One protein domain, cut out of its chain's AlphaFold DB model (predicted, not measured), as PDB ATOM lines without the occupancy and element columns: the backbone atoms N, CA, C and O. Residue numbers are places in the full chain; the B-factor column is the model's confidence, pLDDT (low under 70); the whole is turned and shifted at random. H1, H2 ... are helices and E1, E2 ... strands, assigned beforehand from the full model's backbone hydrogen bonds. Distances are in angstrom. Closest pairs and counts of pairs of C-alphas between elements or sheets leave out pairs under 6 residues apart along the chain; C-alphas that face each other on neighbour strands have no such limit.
ATOM      1  N   ALA A  10      87.315  48.592 -54.136       75.62
ATOM      2  CA  ALA A  10      87.917  48.800 -55.452       75.62
ATOM      3  C   ALA A  10      89.428  49.104 -55.443       75.62
ATOM      4  O   ALA A  10      90.077  48.928 -56.471       75.62
ATOM      5  N   ILE A  11      90.005  49.559 -54.321       82.06
ATOM      6  CA  ILE A  11      91.456  49.767 -54.241       82.06
ATOM      7  C   ILE A  11      92.229  48.465 -53.996       82.06
ATOM      8  O   ILE A  11      93.449  48.479 -54.155       82.06
ATOM      9  N   PHE A  12      91.562  47.379 -53.590       83.81
ATOM     10  CA  PHE A  12      92.168  46.086 -53.267       83.81
ATOM     11  C   PHE A  12      92.013  45.091 -54.418       83.81
ATOM     12  O   PHE A  12      90.996  45.079 -55.113       83.81
ATOM     13  N   ALA A  13      93.004  44.217 -54.602       83.25
ATOM     14  CA  ALA A  13      92.857  43.105 -55.533       83.25
ATOM     15  C   ALA A  13      91.875  42.055 -54.966       83.25
ATOM     16  O   ALA A  13      91.829  41.849 -53.754       83.25
ATOM     17  N   PRO A  14      91.104  41.347 -55.812       79.12
ATOM     18  CA  PRO A  14      90.132  40.349 -55.348       79.12
ATOM     19  C   PRO A  14      90.769  39.210 -54.531       79.12
ATOM     20  O   PRO A  14      90.156  38.723 -53.588       79.12
ATOM     21  N   ASN A  15      92.023  38.863 -54.843       83.06
ATOM     22  CA  ASN A  15      92.812  37.847 -54.135       83.06
ATOM     23  C   ASN A  15      93.733  38.444 -53.052       83.06
ATOM     24  O   ASN A  15      94.636  37.767 -52.562       83.06
ATOM     25  N   GLU A  16      93.591  39.732 -52.734       86.06
ATOM     26  CA  GLU A  16      94.388  40.384 -51.694       86.06
ATOM     27  C   GLU A  16      93.906  39.934 -50.313       86.06
ATOM     28  O   GLU A  16      92.703  39.805 -50.081       86.06
ATOM     29  N   ILE A  17      94.839  39.700 -49.390       88.94
ATOM     30  CA  ILE A  17      94.514  39.430 -47.988       88.94
ATOM     31  C   ILE A  17      94.524  40.755 -47.228       88.94
ATOM     32  O   ILE A  17      95.506  41.498 -47.269       88.94
ATOM     33  N   VAL A  18      93.443  41.027 -46.508       89.38
ATOM     34  CA  VAL A  18      93.278  42.204 -45.651       89.38
ATOM     35  C   VAL A  18      93.057  41.775 -44.207       89.38
ATOM     36  O   VAL A  18      92.607  40.662 -43.935       89.38
ATOM     37  N   GLU A  19      93.385  42.655 -43.266       91.62
ATOM     38  CA  GLU A  19      93.124  42.430 -41.847       91.62
ATOM     39  C   GLU A  19      91.857  43.176 -41.434       91.62
ATOM     40  O   GLU A  19      91.803  44.402 -41.463       91.62
ATOM     41  N   LEU A  20      90.833  42.441 -41.020       91.62
ATOM     42  CA  LEU A  20      89.659  42.976 -40.359       91.62
ATOM     43  C   LEU A  20      90.021  43.305 -38.901       91.62
ATOM     44  O   LEU A  20      90.222  42.411 -38.082       91.62
ATOM     45  N   ARG A  21      90.109  44.595 -38.569       89.31
ATOM     46  CA  ARG A  21      90.506  45.101 -37.240       89.31
ATOM     47  C   ARG A  21      89.357  45.092 -36.238       89.31
ATOM     48  O   ARG A  21      89.582  45.078 -35.030       89.31
ATOM     49  N   GLN A  22      88.126  45.141 -36.736       89.19
ATOM     50  CA  GLN A  22      86.910  45.246 -35.937       89.19
ATOM     51  C   GLN A  22      85.877  44.223 -36.407       89.19
ATOM     52  O   GLN A  22      85.807  43.953 -37.602       89.19
ATOM     53  N   PRO A  23      85.056  43.661 -35.504       89.56
ATOM     54  CA  PRO A  23      84.044  42.695 -35.904       89.56
ATOM     55  C   PRO A  23      83.077  43.321 -36.914       89.56
ATOM     56  O   PRO A  23      82.524  44.395 -36.671       89.56
ATOM     57  N   CYS A  24      82.860  42.641 -38.039       89.81
ATOM     58  CA  CYS A  24      81.899  43.070 -39.048       89.81
ATOM     59  C   CYS A  24      80.620  42.250 -38.898       89.81
ATOM     60  O   CYS A  24      80.597  41.045 -39.148       89.81
ATOM     61  N   PHE A  25      79.547  42.908 -38.475       89.44
ATOM     62  CA  PHE A  25      78.229  42.297 -38.383       89.44
ATOM     63  C   PHE A  25      77.490  42.525 -39.696       89.44
ATOM     64  O   PHE A  25      77.205  43.661 -40.067       89.44
ATOM     65  N   THR A  26      77.179  41.442 -40.399       86.06
ATOM     66  CA  THR A  26      76.297  41.480 -41.567       86.06
ATOM     67  C   THR A  26      74.937  40.901 -41.218       86.06
ATOM     68  O   THR A  26      74.785  40.209 -40.213       86.06
ATOM     69  N   SER A  27      73.950  41.129 -42.083       85.12
ATOM     70  CA  SER A  27      72.617  40.538 -41.937       85.12
ATOM     71  C   SER A  27      72.624  39.003 -41.962       85.12
ATOM     72  O   SER A  27      71.683  38.389 -41.473       85.12
ATOM     73  N   THR A  28      73.669  38.387 -42.528       86.31
ATOM     74  CA  THR A  28      73.768  36.930 -42.722       86.31
ATOM     75  C   THR A  28      74.703  36.265 -41.712       86.31
ATOM     76  O   THR A  28      74.451  35.140 -41.292       86.31
ATOM     77  N   GLN A  29      75.795  36.933 -41.333       89.31
ATOM     78  CA  GLN A  29      76.813  36.389 -40.430       89.31
ATOM     79  C   GLN A  29      77.655  37.477 -39.753       89.31
ATOM     80  O   GLN A  29      77.718  38.623 -40.201       89.31
ATOM     81  N   MET A  30      78.360  37.096 -38.692       90.38
ATOM     82  CA  MET A  30      79.363  37.931 -38.037       90.38
ATOM     83  C   MET A  30      80.763  37.479 -38.455       90.38
ATOM     84  O   MET A  30      81.100  36.305 -38.327       90.38
ATOM     85  N   PHE A  31      81.591  38.423 -38.895       91.69
ATOM     86  CA  PHE A  31      83.013  38.213 -39.133       91.69
ATOM     87  C   PHE A  31      83.800  38.693 -37.918       91.69
ATOM     88  O   PHE A  31      83.684  39.853 -37.508       91.69
ATOM     89  N   ALA A  32      84.583  37.796 -37.327       91.81
ATOM     90  CA  ALA A  32      85.482  38.137 -36.235       91.81
ATOM     91  C   ALA A  32      86.703  38.911 -36.766       91.81
ATOM     92  O   ALA A  32      87.066  38.734 -37.925       91.81
ATOM     93  N   PRO A  33      87.362  39.747 -35.948       92.12
ATOM     94  CA  PRO A  33      88.632  40.356 -36.327       92.12
ATOM     95  C   PRO A  33      89.674  39.294 -36.702       92.12
ATOM     96  O   PRO A  33      89.826  38.297 -35.994       92.12
ATOM     97  N   GLY A  34      90.394  39.506 -37.798       91.50
ATOM     98  CA  GLY A  34      91.337  38.533 -38.344       91.50
ATOM     99  C   GLY A  34      91.696  38.818 -39.795       91.50
ATOM    100  O   GLY A  34      91.307  39.839 -40.355       91.50
ATOM    101  N   THR A  35      92.447  37.921 -40.422       90.75
ATOM    102  CA  THR A  35      92.845  38.058 -41.823       90.75
ATOM    103  C   THR A  35      91.883  37.327 -42.743       90.75
ATOM    104  O   THR A  35      91.570  36.156 -42.542       90.75
ATOM    105  N   TYR A  36      91.422  38.026 -43.775       90.44
ATOM    106  CA  TYR A  36      90.473  37.499 -44.745       90.44
ATOM    107  C   TYR A  36      90.874  37.927 -46.153       90.44
ATOM    108  O   TYR A  36      91.385  39.035 -46.340       90.44
ATOM    109  N   PRO A  37      90.635  37.084 -47.166       90.38
ATOM    110  CA  PRO A  37      90.713  37.536 -48.540       90.38
ATOM    111  C   PRO A  37      89.574  38.519 -48.827       90.38
ATOM    112  O   PRO A  37      88.467  38.395 -48.295       90.38
ATOM    113  N   VAL A  38      89.849  39.501 -49.681       89.25
ATOM    114  CA  VAL A  38      88.904  40.576 -50.018       89.25
ATOM    115  C   VAL A  38      87.581  40.036 -50.547       89.25
ATOM    116  O   VAL A  38      86.532  40.582 -50.227       89.25
ATOM    117  N   GLU A  39      87.611  38.945 -51.310       89.62
ATOM    118  CA  GLU A  39      86.412  38.272 -51.820       89.62
ATOM    119  C   GLU A  39      85.498  37.675 -50.732       89.62
ATOM    120  O   GLU A  39      84.309  37.494 -50.981       89.62
ATOM    121  N   GLN A  40      86.025  37.374 -49.540       89.44
ATOM    122  CA  GLN A  40      85.247  36.799 -48.434       89.44
ATOM    123  C   GLN A  40      84.619  37.858 -47.529       89.44
ATOM    124  O   GLN A  40      83.686  37.543 -46.788       89.44
ATOM    125  N   LEU A  41      85.114  39.097 -47.571       89.00
ATOM    126  CA  LEU A  41      84.560  40.191 -46.786       89.00
ATOM    127  C   LEU A  41      83.533  40.989 -47.597       89.00
ATOM    128  O   LEU A  41      83.725  41.243 -48.786       89.00
ATOM    129  N   PRO A  42      82.441  41.434 -46.958       89.81
ATOM    130  CA  PRO A  42      81.444  42.269 -47.610       89.81
ATOM    131  C   PRO A  42      82.000  43.675 -47.872       89.81
ATOM    132  O   PRO A  42      82.782  44.194 -47.074       89.81
ATOM    133  N   ASP A  43      81.519  44.339 -48.927       87.56
ATOM    134  CA  ASP A  43      81.898  45.719 -49.281       87.56
ATOM    135  C   ASP A  43      81.779  46.694 -48.102       87.56
ATOM    136  O   ASP A  43      82.645  47.545 -47.901       87.56
ATOM    137  N   ILE A  44      80.759  46.503 -47.259       87.12
ATOM    138  CA  ILE A  44      80.497  47.342 -46.086       87.12
ATOM    139  C   ILE A  44      81.658  47.350 -45.083       87.12
ATOM    140  O   ILE A  44      81.886  48.363 -44.431       87.12
ATOM    141  N   ALA A  45      82.434  46.263 -44.976       88.25
ATOM    142  CA  ALA A  45      83.603  46.216 -44.094       88.25
ATOM    143  C   ALA A  45      84.698  47.191 -44.558       88.25
ATOM    144  O   ALA A  45      85.396  47.789 -43.738       88.25
ATOM    145  N   PHE A  46      84.806  47.382 -45.875       87.88
ATOM    146  CA  PHE A  46      85.723  48.318 -46.516       87.88
ATOM    147  C   PHE A  46      85.204  49.752 -46.394       87.88
ATOM    148  O   PHE A  46      85.916  50.632 -45.908       87.88
ATOM    149  N   GLU A  47      83.935  49.980 -46.746       85.19
ATOM    150  CA  GLU A  47      83.306  51.305 -46.678       85.19
ATOM    151  C   GLU A  47      83.324  51.899 -45.266       85.19
ATOM    152  O   GLU A  47      83.565  53.095 -45.106       85.19
ATOM    153  N   MET A  48      83.125  51.058 -44.248       85.19
ATOM    154  CA  MET A  48      83.187  51.434 -42.833       85.19
ATOM    155  C   MET A  48      84.623  51.562 -42.299       85.19
ATOM    156  O   MET A  48      84.811  51.934 -41.145       85.19
ATOM    157  N   GLY A  49      85.644  51.251 -43.106       85.69
ATOM    158  CA  GLY A  49      87.047  51.316 -42.694       85.69
ATOM    159  C   GLY A  49      87.417  50.313 -41.596       85.69
ATOM    160  O   GLY A  49      88.362  50.556 -40.851       85.69
ATOM    161  N   LEU A  50      86.686  49.196 -41.480       88.25
ATOM    162  CA  LEU A  50      86.955  48.142 -40.486       88.25
ATOM    163  C   LEU A  50      88.168  47.288 -40.867       88.25
ATOM    164  O   LEU A  50      88.696  46.545 -40.039       88.25
ATOM    165  N   VAL A  51      88.574  47.361 -42.133       88.50
ATOM    166  CA  VAL A  51      89.677  46.600 -42.715       88.50
ATOM    167  C   VAL A  51      90.910  47.473 -42.889       88.50
ATOM    168  O   VAL A  51      90.823  48.642 -43.262       88.50
ATOM    169  N   GLU A  52      92.073  46.879 -42.684       86.31
ATOM    170  CA  GLU A  52      93.365  47.479 -42.958       86.31
ATOM    171  C   GLU A  52      94.085  46.662 -44.032       86.31
ATOM    172  O   GLU A  52      94.056  45.425 -44.046       86.31
ATOM    173  N   ARG A  53      94.741  47.359 -44.964       84.75
ATOM    174  CA  ARG A  53      95.631  46.705 -45.918       84.75
ATOM    175  C   ARG A  53      96.825  46.171 -45.144       84.75
ATOM    176  O   ARG A  53      97.630  46.960 -44.646       84.75
ATOM    177  N   LEU A  54      96.979  44.850 -45.117       78.69
ATOM    178  CA  LEU A  54      98.252  44.262 -44.740       78.69
ATOM    179  C   LEU A  54      99.282  44.822 -45.711       78.69
ATOM    180  O   LEU A  54      99.191  44.612 -46.924       78.69
TER     181      LEU A  54
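Overview. This is residues 10 to 54 of the 67 residues of the protein "8-amino-7-oxononanoate synthase" of Planktothricoides sp. SR001 (UniProt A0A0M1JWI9). With little regular structure, this is a small antiparallel sheet, E2 - E1 - E3, with a short helix H1 grazing it and a long loop, residues 21 to 33, making one end of the elongated outline. The 45 printed residues hold E1, E2, H1, E3 in chain order, a mixed class with 16 residues in named elements. It is compact, radius of gyration of the C-alphas 9.3 A, spanning 24 by 16 by 16 A.

Along the chain. E1, residues 17 to 20, begins at C-alpha (94.514, 39.430, -47.988) and is 9.7 A long. E2 is residues 34 to 37, 10.3 A; H1, residues 43 to 47, 6.3 A; E3, residues 51 to 53, 6.8 A, ending at C-alpha (95.631, 46.705, -45.918).

Arrangement. Inner strand E1 is antiparallel to E2, a hairpin (N 20 to O 34, 2.7 A), and to E3 (N 52 to O 19, 2.8 A). H1 only grazes the sheet with residues 44 to 46; its closest C-alphas to E3 are Ala 45 and Val 51, 6.2 A. H1's O i to N i+4 pair is within hydrogen-bond range. E2, H1 and E3 form a split strand-helix-strand unit, two strands running the same way with E1 between them, its crossover right-handed.

Size, cuts and confidence. The C-alphas farthest apart, Ser 27 and Leu 54, are 26.1 A apart. The printed part has no cut. The link E1 to E2 is long, with residues 24 to 25 pairing antiparallel with 30 to 31. No printed residue is under 70 in pLDDT.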